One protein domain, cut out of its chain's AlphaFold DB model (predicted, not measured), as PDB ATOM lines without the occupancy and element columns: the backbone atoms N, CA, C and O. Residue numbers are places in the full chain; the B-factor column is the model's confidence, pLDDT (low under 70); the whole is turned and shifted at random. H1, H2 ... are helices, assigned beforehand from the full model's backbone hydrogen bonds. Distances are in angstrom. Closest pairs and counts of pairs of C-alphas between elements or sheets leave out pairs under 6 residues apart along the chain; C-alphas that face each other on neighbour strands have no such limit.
ATOM      1  N   ASN A 439      94.389 176.632 117.445       71.62
ATOM      2  CA  ASN A 439      93.593 177.612 116.701       71.62
ATOM      3  C   ASN A 439      94.408 178.859 116.355       71.62
ATOM      4  O   ASN A 439      94.202 179.472 115.308       71.62
ATOM      5  N   GLU A 440      95.328 179.245 117.235       71.81
ATOM      6  CA  GLU A 440      96.251 180.349 116.980       71.81
ATOM      7  C   GLU A 440      97.345 179.946 115.985       71.81
ATOM      8  O   GLU A 440      97.773 180.767 115.178       71.81
ATOM      9  N   GLU A 441      97.765 178.679 115.973       70.69
ATOM     10  CA  GLU A 441      98.722 178.163 114.990       70.69
ATOM     11  C   GLU A 441      98.180 178.153 113.562       70.69
ATOM     12  O   GLU A 441      98.913 178.484 112.628       70.69
ATOM     13  N   GLN A 442      96.900 177.825 113.369       70.75
ATOM     14  CA  GLN A 442      96.288 177.839 112.037       70.75
ATOM     15  C   GLN A 442      96.265 179.234 111.397       70.75
ATOM     16  O   GLN A 442      96.272 179.340 110.174       70.75
ATOM     17  N   LYS A 443      96.260 180.300 112.204       80.56
ATOM     18  CA  LYS A 443      96.222 181.689 111.716       80.56
ATOM     19  C   LYS A 443      97.595 182.237 111.320       80.56
ATOM     20  O   LYS A 443      97.652 183.275 110.668       80.56
ATOM     21  N   ARG A 444      98.684 181.593 111.747       85.31
ATOM     22  CA  ARG A 444     100.057 182.058 111.499       85.31
ATOM     23  C   ARG A 444     100.510 181.743 110.080       85.31
ATOM     24  O   ARG A 444     100.113 180.726 109.500       85.31
ATOM     25  N   SER A 445     101.405 182.583 109.564       90.12
ATOM     26  CA  SER A 445     102.142 182.262 108.338       90.12
ATOM     27  C   SER A 445     103.071 181.059 108.557       90.12
ATOM     28  O   SER A 445     103.382 180.685 109.695       90.12
ATOM     29  N   ASN A 446     103.532 180.432 107.473       91.12
ATOM     30  CA  ASN A 446     104.438 179.286 107.571       91.12
ATOM     31  C   ASN A 446     105.771 179.677 108.224       91.12
ATOM     32  O   ASN A 446     106.237 178.976 109.120       91.12
ATOM     33  N   LEU A 447     106.346 180.828 107.857       92.81
ATOM     34  CA  LEU A 447     107.590 181.327 108.458       92.81
ATOM     35  C   LEU A 447     107.431 181.706 109.941       92.81
ATOM     36  O   LEU A 447     108.316 181.439 110.752       92.81
ATOM     37  N   GLU A 448     106.288 182.264 110.349       92.38
ATOM     38  CA  GLU A 448     106.008 182.483 111.775       92.38
ATOM     39  C   GLU A 448     105.928 181.163 112.552       92.38
ATOM     40  O   GLU A 448     106.440 181.063 113.672       92.38
ATOM     41  N   CYS A 449     105.300 180.138 111.964       91.31
ATOM     42  CA  CYS A 449     105.242 178.792 112.534       91.31
ATOM     43  C   CYS A 449     106.645 178.172 112.662       91.31
ATOM     44  O   CYS A 449     106.975 177.621 113.718       91.31
ATOM     45  N   LEU A 450     107.489 178.337 111.639       93.88
ATOM     46  CA  LEU A 450     108.890 177.920 111.648       93.88
ATOM     47  C   LEU A 450     109.650 178.522 112.832       93.88
ATOM     48  O   LEU A 450     110.154 177.782 113.681       93.88
ATOM     49  N   HIS A 451     109.664 179.852 112.941       93.94
ATOM     50  CA  HIS A 451     110.381 180.551 114.009       93.94
ATOM     51  C   HIS A 451     109.870 180.164 115.402       93.94
ATOM     52  O   HIS A 451     110.656 179.908 116.314       93.94
ATOM     53  N   LYS A 452     108.547 180.048 115.582       92.38
ATOM     54  CA  LYS A 452     107.963 179.649 116.874       92.38
ATOM     55  C   LYS A 452     108.318 178.219 117.265       92.38
ATOM     56  O   LYS A 452     108.563 177.954 118.443       92.38
ATOM     57  N   THR A 453     108.388 177.316 116.293       92.19
ATOM     58  CA  THR A 453     108.810 175.934 116.534       92.19
ATOM     59  C   THR A 453     110.293 175.868 116.895       92.19
ATOM     60  O   THR A 453     110.650 175.166 117.838       92.19
ATOM     61  N   GLN A 454     111.151 176.646 116.227       94.69
ATOM     62  CA  GLN A 454     112.575 176.760 116.566       94.69
ATOM     63  C   GLN A 454     112.786 177.306 117.987       94.69
ATOM     64  O   GLN A 454     113.563 176.744 118.758       94.69
ATOM     65  N   GLU A 455     112.054 178.359 118.367       94.38
ATOM     66  CA  GLU A 455     112.084 178.919 119.723       94.38
ATOM     67  C   GLU A 455     111.675 177.883 120.785       94.38
ATOM     68  O   GLU A 455     112.322 177.784 121.833       94.38
ATOM     69  N   ARG A 456     110.605 177.114 120.530       94.06
ATOM     70  CA  ARG A 456     110.140 176.034 121.418       94.06
ATOM     71  C   ARG A 456     111.197 174.942 121.545       94.06
ATOM     72  O   ARG A 456     111.605 174.617 122.658       94.06
ATOM     73  N   LEU A 457     111.686 174.432 120.415       94.50
ATOM     74  CA  LEU A 457     112.709 173.389 120.379       94.50
ATOM     75  C   LEU A 457     113.965 173.820 121.148       94.50
ATOM     76  O   LEU A 457     114.498 173.045 121.938       94.50
ATOM     77  N   HIS A 458     114.405 175.071 120.989       95.56
ATOM     78  CA  HIS A 458     115.549 175.607 121.726       95.56
ATOM     79  C   HIS A 458     115.342 175.569 123.249       95.56
ATOM     80  O   HIS A 458     116.210 175.080 123.974       95.56
ATOM     81  N   ARG A 459     114.183 176.022 123.752       96.06
ATOM     82  CA  ARG A 459     113.872 175.979 125.195       96.06
ATOM     83  C   ARG A 459     113.830 174.553 125.735       96.06
ATOM     84  O   ARG A 459     114.369 174.292 126.811       96.06
ATOM     85  N   GLN A 460     113.236 173.628 124.985       95.94
ATOM     86  CA  GLN A 460     113.178 172.218 125.363       95.94
ATOM     87  C   GLN A 460     114.572 171.574 125.398       95.94
ATOM     88  O   GLN A 460     114.877 170.823 126.326       95.94
ATOM     89  N   LEU A 461     115.445 171.903 124.441       95.69
ATOM     90  CA  LEU A 461     116.831 171.427 124.420       95.69
ATOM     91  C   LEU A 461     117.655 171.978 125.592       95.69
ATOM     92  O   LEU A 461     118.411 171.218 126.200       95.69
ATOM     93  N   GLU A 462     117.487 173.250 125.968       96.75
ATOM     94  CA  GLU A 462     118.156 173.815 127.151       96.75
ATOM     95  C   GLU A 462     117.634 173.201 128.460       96.75
ATOM     96  O   GLU A 462     118.429 172.887 129.351       96.75
ATOM     97  N   PHE A 463     116.325 172.940 128.569       97.19
ATOM     98  CA  PHE A 463     115.772 172.190 129.702       97.19
ATOM     99  C   PHE A 463     116.386 170.788 129.790       97.19
ATOM    100  O   PHE A 463     116.917 170.413 130.835       97.19
ATOM    101  N   ARG A 464     116.398 170.041 128.678       97.06
ATOM    102  CA  ARG A 464     117.011 168.706 128.612       97.06
ATOM    103  C   ARG A 464     118.483 168.752 129.012       97.06
ATOM    104  O   ARG A 464     118.936 167.915 129.786       97.06
ATOM    105  N   LYS A 465     119.243 169.725 128.511       97.44
ATOM    106  CA  LYS A 465     120.659 169.909 128.854       97.44
ATOM    107  C   LYS A 465     120.857 170.099 130.357       97.44
ATOM    108  O   LYS A 465     121.759 169.478 130.913       97.44
ATOM    109  N   LYS A 466     120.003 170.887 131.018       97.62
ATOM    110  CA  LYS A 466     120.011 171.037 132.479       97.62
ATOM    111  C   LYS A 466     119.735 169.703 133.185       97.62
ATOM    112  O   LYS A 466     120.514 169.323 134.053       97.62
ATOM    113  N   THR A 467     118.714 168.953 132.766       97.12
ATOM    114  CA  THR A 467     118.425 167.614 133.316       97.12
ATOM    115  C   THR A 467     119.633 166.681 133.195       97.12
ATOM    116  O   THR A 467     119.997 166.006 134.151       97.12
ATOM    117  N   LEU A 468     120.319 166.676 132.049       97.44
ATOM    118  CA  LEU A 468     121.508 165.840 131.838       97.44
ATOM    119  C   LEU A 468     122.729 166.279 132.667       97.44
ATOM    120  O   LEU A 468     123.612 165.455 132.907       97.44
ATOM    121  N   GLN A 469     122.802 167.551 133.077       97.69
ATOM    122  CA  GLN A 469     123.824 168.057 134.003       97.69
ATOM    123  C   GLN A 469     123.519 167.663 135.452       97.69
ATOM    124  O   GLN A 469     124.434 167.305 136.188       97.69
ATOM    125  N   GLU A 470     122.246 167.711 135.850       97.44
ATOM    126  CA  GLU A 470     121.779 167.308 137.183       97.44
ATOM    127  C   GLU A 470     121.842 165.782 137.372       97.44
ATOM    128  O   GLU A 470     122.139 165.306 138.467       97.44
ATOM    129  N   HIS A 471     121.661 165.021 136.286       96.94
ATOM    130  CA  HIS A 471     121.610 163.558 136.270       96.94
ATOM    131  C   HIS A 471     122.615 162.974 135.249       96.94
ATOM    132  O   HIS A 471     122.230 162.441 134.201       96.94
ATOM    133  N   ASP A 476     122.536 156.173 127.715       97.50
ATOM    134  CA  ASP A 476     122.627 156.595 126.316       97.50
ATOM    135  C   ASP A 476     121.291 156.413 125.585       97.50
ATOM    136  O   ASP A 476     120.960 157.226 124.724       97.50
ATOM    137  N   LYS A 477     120.463 155.432 125.976       96.81
ATOM    138  CA  LYS A 477     119.094 155.291 125.449       96.81
ATOM    139  C   LYS A 477     118.212 156.465 125.817       96.81
ATOM    140  O   LYS A 477     117.522 156.979 124.945       96.81
ATOM    141  N   TYR A 478     118.222 156.892 127.079       97.31
ATOM    142  CA  TYR A 478     117.451 158.057 127.511       97.31
ATOM    143  C   TYR A 478     117.913 159.307 126.760       97.31
ATOM    144  O   TYR A 478     117.095 160.061 126.229       97.31
ATOM    145  N   ARG A 479     119.235 159.504 126.663       97.19
ATOM    146  CA  ARG A 479     119.835 160.622 125.924       97.19
ATOM    147  C   ARG A 479     119.379 160.600 124.472       97.19
ATOM    148  O   ARG A 479     118.842 161.601 124.006       97.19
ATOM    149  N   TYR A 480     119.530 159.470 123.795       96.75
ATOM    150  CA  TYR A 480     119.130 159.298 122.406       96.75
ATOM    151  C   TYR A 480     117.626 159.528 122.209       96.75
ATOM    152  O   TYR A 480     117.239 160.384 121.417       96.75
ATOM    153  N   TYR A 481     116.782 158.824 122.968       96.19
ATOM    154  CA  TYR A 481     115.324 158.876 122.842       96.19
ATOM    155  C   TYR A 481     114.794 160.300 123.027       96.19
ATOM    156  O   TYR A 481     114.100 160.806 122.153       96.19
ATOM    157  N   THR A 482     115.172 160.975 124.116       96.00
ATOM    158  CA  THR A 482     114.670 162.327 124.423       96.00
ATOM    159  C   THR A 482     115.156 163.383 123.434       96.00
ATOM    160  O   THR A 482     114.457 164.356 123.175       96.00
ATOM    161  N   GLU A 483     116.344 163.216 122.849       95.31
ATOM    162  CA  GLU A 483     116.833 164.119 121.803       95.31
ATOM    163  C   GLU A 483     116.048 163.967 120.508       95.31
ATOM    164  O   GLU A 483     115.596 164.955 119.929       95.31
ATOM    165  N   GLN A 484     115.875 162.718 120.069       95.25
ATOM    166  CA  GLN A 484     115.164 162.428 118.836       95.25
ATOM    167  C   GLN A 484     113.662 162.718 118.974       95.25
ATOM    168  O   GLN A 484     113.052 163.184 118.015       95.25
ATOM    169  N   GLU A 485     113.065 162.516 120.152       94.50
ATOM    170  CA  GLU A 485     111.669 162.873 120.427       94.50
ATOM    171  C   GLU A 485     111.436 164.375 120.230       94.50
ATOM    172  O   GLU A 485     110.584 164.748 119.427       94.50
ATOM    173  N   LEU A 486     112.241 165.235 120.869       94.38
ATOM    174  CA  LEU A 486     112.143 166.691 120.700       94.38
ATOM    175  C   LEU A 486     112.337 167.109 119.239       94.38
ATOM    176  O   LEU A 486     111.589 167.929 118.702       94.38
ATOM    177  N   ARG A 487     113.336 166.516 118.579       94.50
ATOM    178  CA  ARG A 487     113.659 166.805 117.185       94.50
ATOM    179  C   ARG A 487     112.500 166.476 116.246       94.50
ATOM    180  O   ARG A 487     112.138 167.303 115.412       94.50
ATOM    181  N   TYR A 488     111.923 165.283 116.364       95.31
ATOM    182  CA  TYR A 488     110.894 164.821 115.434       95.31
ATOM    183  C   TYR A 488     109.473 165.227 115.827       95.31
ATOM    184  O   TYR A 488     108.596 165.255 114.962       95.31
ATOM    185  N   ASP A 489     109.238 165.640 117.072       92.94
ATOM    186  CA  ASP A 489     108.049 166.418 117.430       92.94
ATOM    187  C   ASP A 489     108.048 167.774 116.701       92.94
ATOM    188  O   ASP A 489     107.073 168.125 116.034       92.94
ATOM    189  N   ALA A 490     109.180 168.490 116.704       93.62
ATOM    190  CA  ALA A 490     109.339 169.725 115.933       93.62
ATOM    191  C   ALA A 490     109.206 169.490 114.417       93.62
ATOM    192  O   ALA A 490     108.426 170.176 113.757       93.62
ATOM    193  N   ALA A 491     109.902 168.490 113.867       95.50
ATOM    194  CA  ALA A 491     109.851 168.184 112.435       95.50
ATOM    195  C   ALA A 491     108.434 167.810 111.964       95.50
ATOM    196  O   ALA A 491     107.973 168.287 110.929       95.50
ATOM    197  N   SER A 492     107.718 166.985 112.738       94.25
ATOM    198  CA  SER A 492     106.339 166.602 112.412       94.25
ATOM    199  C   SER A 492     105.354 167.764 112.548       94.25
ATOM    200  O   SER A 492     104.440 167.874 111.734       94.25
ATOM    201  N   THR A 493     105.558 168.660 113.521       91.56
ATOM    202  CA  THR A 493     104.775 169.900 113.655       91.56
ATOM    203  C   THR A 493     104.932 170.770 112.406       91.56
ATOM    204  O   THR A 493     103.942 171.216 111.830       91.56
ATOM    205  N   LEU A 494     106.170 170.961 111.939       93.62
ATOM    206  CA  LEU A 494     106.454 171.772 110.756       93.62
ATOM    207  C   LEU A 494     105.911 171.140 109.474       93.62
ATOM    208  O   LEU A 494     105.260 171.824 108.689       93.62
ATOM    209  N   MET A 495     106.111 169.837 109.260       95.00
ATOM    210  CA  MET A 495     105.666 169.204 108.014       95.00
ATOM    211  C   MET A 495     104.145 169.095 107.877       95.00
ATOM    212  O   MET A 495     103.652 169.041 106.750       95.00
ATOM    213  N   GLN A 496     103.375 169.175 108.968       92.25
ATOM    214  CA  GLN A 496     101.915 169.307 108.876       92.25
ATOM    215  C   GLN A 496     101.470 170.587 108.144       92.25
ATOM    216  O   GLN A 496     100.349 170.631 107.629       92.25
ATOM    217  N   ARG A 497     102.339 171.600 108.004       90.88
ATOM    218  CA  ARG A 497     102.054 172.809 107.211       90.88
ATOM    219  C   ARG A 497     101.800 172.524 105.734       90.88
ATOM    220  O   ARG A 497     101.130 173.327 105.091       90.88
ATOM    221  N   ARG A 498     102.180 171.349 105.214       91.50
ATOM    222  CA  ARG A 498     101.777 170.910 103.864       91.50
ATOM    223  C   ARG A 498     100.260 170.901 103.648       91.50
ATOM    224  O   ARG A 498      99.803 170.980 102.517       91.50
ATOM    225  N   PHE A 499      99.466 170.763 104.711       89.50
ATOM    226  CA  PHE A 499      98.003 170.776 104.613       89.50
ATOM    227  C   PHE A 499      97.422 172.196 104.639       89.50
ATOM    228  O   PHE A 499      96.215 172.360 104.491       89.50
ATOM    229  N   SER A 500      98.263 173.214 104.852       85.44
ATOM    230  CA  SER A 500      97.873 174.627 104.863       85.44
ATOM    231  C   SER A 500      98.094 175.329 103.518       85.44
ATOM    232  O   SER A 500      97.564 176.421 103.344       85.44
ATOM    233  N   VAL A 501      98.845 174.732 102.582       85.50
ATOM    234  CA  VAL A 501      99.081 175.315 101.248       85.50
ATOM    235  C   VAL A 501      97.916 175.028 100.293       85.50
ATOM    236  O   VAL A 501      97.342 173.933 100.297       85.50
ATOM    237  N   ASP A 502      97.556 176.000  99.453       82.38
ATOM    238  CA  ASP A 502      96.507 175.847  98.444       82.38
ATOM    239  C   ASP A 502      97.009 175.054  97.227       82.38
ATOM    240  O   ASP A 502      97.575 175.587  96.268       82.38
ATOM    241  N   ARG A 503      96.730 173.748  97.241       78.12
ATOM    242  CA  ARG A 503      97.069 172.826  96.145       78.12
ATOM    243  C   ARG A 503      96.443 173.218  94.806       78.12
ATOM    244  O   ARG A 503      97.038 172.954  93.766       78.12
ATOM    245  N   ASN A 504      95.277 173.874  94.805       75.12
ATOM    246  CA  ASN A 504      94.629 174.300  93.558       75.12
ATOM    247  C   ASN A 504      95.369 175.472  92.906       75.12
ATOM    248  O   ASN A 504      95.284 175.655  91.694       75.12
ATOM    249  N   LYS A 505      96.094 176.259  93.706       81.56
ATOM    250  CA  LYS A 505      96.942 177.358  93.238       81.56
ATOM    251  C   LYS A 505      98.405 176.957  93.058       81.56
ATOM    252  O   LYS A 505      99.208 177.829  92.751       81.56
ATOM    253  N   GLN A 506      98.736 175.675  93.241       81.00
ATOM    254  CA  GLN A 506     100.119 175.182  93.248       81.00
ATOM    255  C   GLN A 506     100.995 175.966  94.236       81.00
ATOM    256  O   GLN A 506     102.143 176.294  93.955       81.00
ATOM    257  N   GLU A 507     100.427 176.316  95.390       85.75
ATOM    258  CA  GLU A 507     101.185 176.962  96.451       85.75
ATOM    259  C   GLU A 507     102.183 175.970  97.064       85.75
ATOM    260  O   GLU A 507     101.878 174.791  97.275       85.75
ATOM    261  N   HIS A 508     103.381 176.464  97.357       90.31
ATOM    262  CA  HIS A 508     104.479 175.699  97.933       90.31
ATOM    263  C   HIS A 508     104.896 176.314  99.267       90.31
ATOM    264  O   HIS A 508     104.706 177.510  99.494       90.31
ATOM    265  N   LEU A 509     105.473 175.492 100.144       93.19
ATOM    266  CA  LEU A 509     106.168 176.010 101.316       93.19
ATOM    267  C   LEU A 509     107.391 176.801 100.846       93.19
ATOM    268  O   LEU A 509     108.050 176.428  99.876       93.19
ATOM    269  N   GLU A 510     107.677 177.894 101.542       94.44
ATOM    270  CA  GLU A 510     108.764 178.807 101.216       94.44
ATOM    271  C   GLU A 510     110.127 178.088 101.227       94.44
ATOM    272  O   GLU A 510     110.376 177.227 102.075       94.44
ATOM    273  N   ASP A 511     111.046 178.474 100.333       94.19
ATOM    274  CA  ASP A 511     112.371 177.840 100.221       94.19
ATOM    275  C   ASP A 511     113.131 177.845 101.552       94.19
ATOM    276  O   ASP A 511     113.752 176.856 101.925       94.19
ATOM    277  N   GLU A 512     113.065 178.945 102.308       95.56
ATOM    278  CA  GLU A 512     113.660 179.044 103.646       95.56
ATOM    279  C   GLU A 512     113.114 177.971 104.602       95.56
ATOM    280  O   GLU A 512     113.874 177.365 105.362       95.56
ATOM    281  N   PHE A 513     111.811 177.694 104.525       96.00
ATOM    282  CA  PHE A 513     111.151 176.681 105.336       96.00
ATOM    283  C   PHE A 513     111.668 175.287 104.987       96.00
ATOM    284  O   PHE A 513     112.111 174.551 105.871       96.00
ATOM    285  N   MET A 514     111.653 174.932 103.700       95.69
ATOM    286  CA  MET A 514     112.090 173.608 103.255       95.69
ATOM    287  C   MET A 514     113.597 173.405 103.428       95.69
ATOM    288  O   MET A 514     114.005 172.356 103.917       95.69
ATOM    289  N   ASN A 515     114.421 174.429 103.187       96.06
ATOM    290  CA  ASN A 515     115.864 174.376 103.443       96.06
ATOM    291  C   ASN A 515     116.180 174.079 104.917       96.06
ATOM    292  O   ASN A 515     117.123 173.338 105.220       96.06
ATOM    293  N   TYR A 516     115.399 174.627 105.856       95.94
ATOM    294  CA  TYR A 516     115.537 174.265 107.265       95.94
ATOM    295  C   TYR A 516     115.171 172.797 107.507       95.94
ATOM    296  O   TYR A 516     115.910 172.100 108.199       95.94
ATOM    297  N   ILE A 517     114.082 172.296 106.914       95.44
ATOM    298  CA  ILE A 517     113.692 170.885 107.042       95.44
ATOM    299  C   ILE A 517     114.777 169.939 106.506       95.44
ATOM    300  O   ILE A 517     115.196 169.005 107.205       95.44
ATOM    301  N   ASP A 518     115.256 170.216 105.297       93.94
ATOM    302  CA  ASP A 518     116.219 169.395 104.562       93.94
ATOM    303  C   ASP A 518     117.602 169.382 105.215       93.94
ATOM    304  O   ASP A 518     118.329 168.397 105.112       93.94
ATOM    305  N   SER A 519     117.972 170.448 105.927       93.69
ATOM    306  CA  SER A 519     119.249 170.523 106.645       93.69
ATOM    307  C   SER A 519     119.153 170.012 108.084       93.69
ATOM    308  O   SER A 519     120.023 169.264 108.542       93.69
ATOM    309  N   ALA A 520     118.100 170.386 108.814       92.19
ATOM    310  CA  ALA A 520     117.999 170.151 110.250       92.19
ATOM    311  C   ALA A 520     117.411 168.783 110.610       92.19
ATOM    312  O   ALA A 520     117.712 168.280 111.696       92.19
ATOM    313  N   PHE A 521     116.599 168.157 109.751       92.69
ATOM    314  CA  PHE A 521     115.881 166.922 110.100       92.69
ATOM    315  C   PHE A 521     116.172 165.766 109.149       92.69
ATOM    316  O   PHE A 521     116.601 164.710 109.614       92.69
ATOM    317  N   TYR A 522     116.016 165.973 107.841       89.19
ATOM    318  CA  TYR A 522     116.125 164.904 106.841       89.19
ATOM    319  C   TYR A 522     117.433 164.069 106.895       89.19
ATOM    320  O   TYR A 522     117.340 162.843 106.861       89.19
ATOM    321  N   PRO A 523     118.647 164.644 107.061       87.12
ATOM    322  CA  PRO A 523     119.894 163.885 106.891       87.12
ATOM    323  C   PRO A 523     120.224 162.908 108.031       87.12
ATOM    324  O   PRO A 523     121.255 162.241 107.987       87.12
ATOM    325  N   HIS A 524     119.410 162.852 109.086       84.94
ATOM    326  CA  HIS A 524     119.760 162.171 110.335       84.94
ATOM    327  C   HIS A 524     118.572 161.368 110.885       84.94
ATOM    328  O   HIS A 524     117.960 161.757 111.891       84.94
ATOM    329  N   PRO A 525     118.212 160.264 110.225       90.31
ATOM    330  CA  PRO A 525     117.000 159.534 110.543       90.31
ATOM    331  C   PRO A 525     117.098 158.806 111.901       90.31
ATOM    332  O   PRO A 525     118.186 158.557 112.427       90.31
ATOM    333  N   VAL A 526     115.946 158.495 112.502       93.12
ATOM    334  CA  VAL A 526     115.869 157.777 113.793       93.12
ATOM    335  C   VAL A 526     116.149 156.297 113.586       93.12
ATOM    336  O   VAL A 526     115.616 155.710 112.659       93.12
ATOM    337  N   HIS A 527     116.888 155.658 114.486       92.88
ATOM    338  CA  HIS A 527     117.111 154.217 114.477       92.88
ATOM    339  C   HIS A 527     116.747 153.592 115.838       92.88
ATOM    340  O   HIS A 527     117.271 154.031 116.866       92.88
ATOM    341  N   PRO A 528     115.887 152.555 115.866       95.31
ATOM    342  CA  PRO A 528     115.082 152.057 114.743       95.31
ATOM    343  C   PRO A 528     113.937 153.021 114.368       95.31
ATOM    344  O   PRO A 528     113.455 153.786 115.203       95.31
ATOM    345  N   TYR A 529     113.446 152.951 113.126       95.44
ATOM    346  CA  TYR A 529     112.427 153.870 112.582       95.44
ATOM    347  C   TYR A 529     111.078 153.834 113.310       95.44
ATOM    348  O   TYR A 529     110.296 154.780 113.245       95.44
ATOM    349  N   THR A 530     110.811 152.748 114.029       95.06
ATOM    350  CA  THR A 530     109.604 152.524 114.832       95.06
ATOM    351  C   THR A 530     109.674 153.133 116.230       95.06
ATOM    352  O   THR A 530     108.688 153.108 116.963       95.06
ATOM    353  N   LEU A 531     110.829 153.671 116.628       94.62
ATOM    354  CA  LEU A 531     111.047 154.142 117.989       94.62
ATOM    355  C   LEU A 531     110.239 155.400 118.320       94.62
ATOM    356  O   LEU A 531     109.983 155.639 119.492       94.62
ATOM    357  N   LEU A 532     109.854 156.214 117.326       93.69
ATOM    358  CA  LEU A 532     109.215 157.511 117.556       93.69
ATOM    359  C   LEU A 532     108.030 157.768 116.620       93.69
ATOM    360  O   LEU A 532     108.173 157.839 115.399       93.69
ATOM    361  N   ARG A 533     106.862 158.057 117.210       91.12
ATOM    362  CA  ARG A 533     105.651 158.478 116.478       91.12
ATOM    363  C   ARG A 533     105.868 159.745 115.639       91.12
ATOM    364  O   ARG A 533     105.337 159.842 114.529       91.12
ATOM    365  N   GLY A 534     106.635 160.703 116.164       92.31
ATOM    366  CA  GLY A 534     106.967 161.949 115.465       92.31
ATOM    367  C   GLY A 534     107.727 161.697 114.163       92.31
ATOM    368  O   GLY A 534     107.404 162.298 113.144       92.31
ATOM    369  N   TYR A 535     108.654 160.731 114.152       94.44
ATOM    370  CA  TYR A 535     109.423 160.382 112.954       94.44
ATOM    371  C   TYR A 535     108.533 159.834 111.834       94.44
ATOM    372  O   TYR A 535     108.621 160.282 110.695       94.44
ATOM    373  N   ASN A 536     107.617 158.918 112.167       91.81
ATOM    374  CA  ASN A 536     106.634 158.401 111.212       91.81
ATOM    375  C   ASN A 536     105.787 159.538 110.605       91.81
ATOM    376  O   ASN A 536     105.643 159.634 109.387       91.81
ATOM    377  N   SER A 537     105.277 160.435 111.454       93.06
ATOM    378  CA  SER A 537     104.461 161.574 111.010       93.06
ATOM    379  C   SER A 537     105.257 162.518 110.102       93.06
ATOM    380  O   SER A 537     104.768 162.898 109.042       93.06
ATOM    381  N   PHE A 538     106.503 162.823 110.478       95.38
ATOM    382  CA  PHE A 538     107.431 163.605 109.668       95.38
ATOM    383  C   PHE A 538     107.664 162.968 108.294       95.38
ATOM    384  O   PHE A 538     107.432 163.628 107.289       95.38
ATOM    385  N   MET A 539     108.052 161.690 108.231       93.94
ATOM    386  CA  MET A 539     108.349 161.018 106.961       93.94
ATOM    387  C   MET A 539     107.131 160.935 106.038       93.94
ATOM    388  O   MET A 539     107.261 161.168 104.836       93.94
ATOM    389  N   ARG A 540     105.943 160.642 106.588       92.69
ATOM    390  CA  ARG A 540     104.683 160.635 105.830       92.69
ATOM    391  C   ARG A 540     104.424 161.991 105.177       92.69
ATOM    392  O   ARG A 540     104.090 162.050 103.995       92.69
ATOM    393  N   ASP A 541     104.547 163.067 105.949       94.38
ATOM    394  CA  ASP A 541     104.201 164.403 105.474       94.38
ATOM    395  C   ASP A 541     105.298 164.992 104.580       94.38
ATOM    396  O   ASP A 541     104.979 165.623 103.580       94.38
ATOM    397  N   TYR A 542     106.571 164.702 104.850       94.62
ATOM    398  CA  TYR A 542     107.701 165.071 103.994       94.62
ATOM    399  C   TYR A 542     107.592 164.453 102.595       94.62
ATOM    400  O   TYR A 542     107.576 165.174 101.600       94.62
ATOM    401  N   ILE A 543     107.419 163.131 102.504       92.25
ATOM    402  CA  ILE A 543     107.253 162.445 101.211       92.25
ATOM    403  C   ILE A 543     105.976 162.909 100.518       92.25
ATOM    404  O   ILE A 543     105.978 163.140  99.313       92.25
ATOM    405  N   GLY A 544     104.891 163.079 101.275       91.25
ATOM    406  CA  GLY A 544     103.640 163.572 100.721       91.25
ATOM    407  C   GLY A 544     103.744 164.996 100.171       91.25
ATOM    408  O   GLY A 544     103.080 165.300  99.192       91.25
ATOM    409  N   TYR A 545     104.568 165.865 100.763       92.62
ATOM    410  CA  TYR A 545     104.837 167.194 100.214       92.62
ATOM    411  C   TYR A 545     105.618 167.111  98.896       92.62
ATOM    412  O   TYR A 545     105.277 167.795  97.936       92.62
ATOM    413  N   ILE A 546     106.624 166.237  98.812       90.94
ATOM    414  CA  ILE A 546     107.365 166.011  97.562       90.94
ATOM    415  C   ILE A 546     106.428 165.483  96.470       90.94
ATOM    416  O   ILE A 546     106.481 165.959  95.341       90.94
ATOM    417  N   ASP A 547     105.535 164.553  96.803       87.12
ATOM    418  CA  ASP A 547     104.520 164.040  95.874       87.12
ATOM    419  C   ASP A 547     103.544 165.139  95.421       87.12
ATOM    420  O   ASP A 547     103.306 165.289  94.227       87.12
TER     421      ASP A 547
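AT A GLANCE: This is residues 439 to 471 and 476 to 547 of the 873 residues of the protein "Thioredoxin" of Bacteroides caccae (UniProt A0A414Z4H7). Two long helices, H2 and H3, lie side by side and run opposite ways, with the shorter H5 packed on H3 on the side away from H2, and the short H4 alongside the pair near the first residues of H2. The length of this body comes from H2 and H3 together with the loop round Asn 504, while the tiny H1 sits at one side of H2 near its beginning. The printed part has 105 residues with five named helices, H1 to H5 in order along the chain, and no named strand; the class is all helix. It is compact, with a radius of gyration of the C-alphas of 14.7 A, yet elongated in outline, spanning 51 by 28 by 24 A.

HOW THE PARTS SIT: H1, residues 439 to 442, is close to but not clearly touching H2, residues 446 to 470; their closest C-alphas, of Glu 441 and Cys 449, are 7.0 A apart. H2 touches H3, residues 476 to 499, at a shallow tilt of 10 degrees, opposite ways, with the C-alphas of Thr 453 and Ala 490 closest at 6.3 A. H4, residues 511 to 520, only just touches H2, with 3 pairs of C-alphas within 8 A, and H2 touches it with residues 446 to 450 alone; the closest C-alphas are those of Leu 447 and Phe 513, 6.6 A apart. H2 and H4 run the same way at a shallow tilt of 23 degrees. H3 and H4 are close but not clearly touching, the C-alphas of Ala 491 and Ile 517 being closest at 7.2 A. H2, H3 and H4 form an up and down bundle, each running against the one before it. H5, residues 533 to 547, touches H3, closest at the C-alphas of Ser 492 and Phe 538, 4.2 A; they run the same way at a tilt of 36 degrees, only just steep. H5 is apart from H2 and from H4. Every O i to N i+4 pair is within hydrogen-bond range in H2, H4 and H5, and 17 of 20 are in H3; H1 is too short for such a pair.

IN THESE COORDINATES: H1 begins at C-alpha 439, (93.593, 177.612, 116.701), and has 4 residues. H2 measures 36.3 A from first to last C-alpha and H3 35.8 A, from C-alpha 476 at (122.627, 156.595, 126.316). H4 measures 13.8 A. H5 measures 21.4 A and ends at C-alpha 547, (104.520, 164.040, 95.874).

THE WHOLE: The C-alphas farthest apart are those of Glu 470 and Asn 504, 51.9 A. Residues 472 to 475 are not printed, and C-alphas 471 and 476 are 12.2 A apart across this cut. The link from H1 to H2 is tight; those from H3 to H4 and from H4 to H5 are long, with 11 and 12 residues. The mean pLDDT of the printed part is 92.0, that of H1 is 71, and no printed residue is under 70.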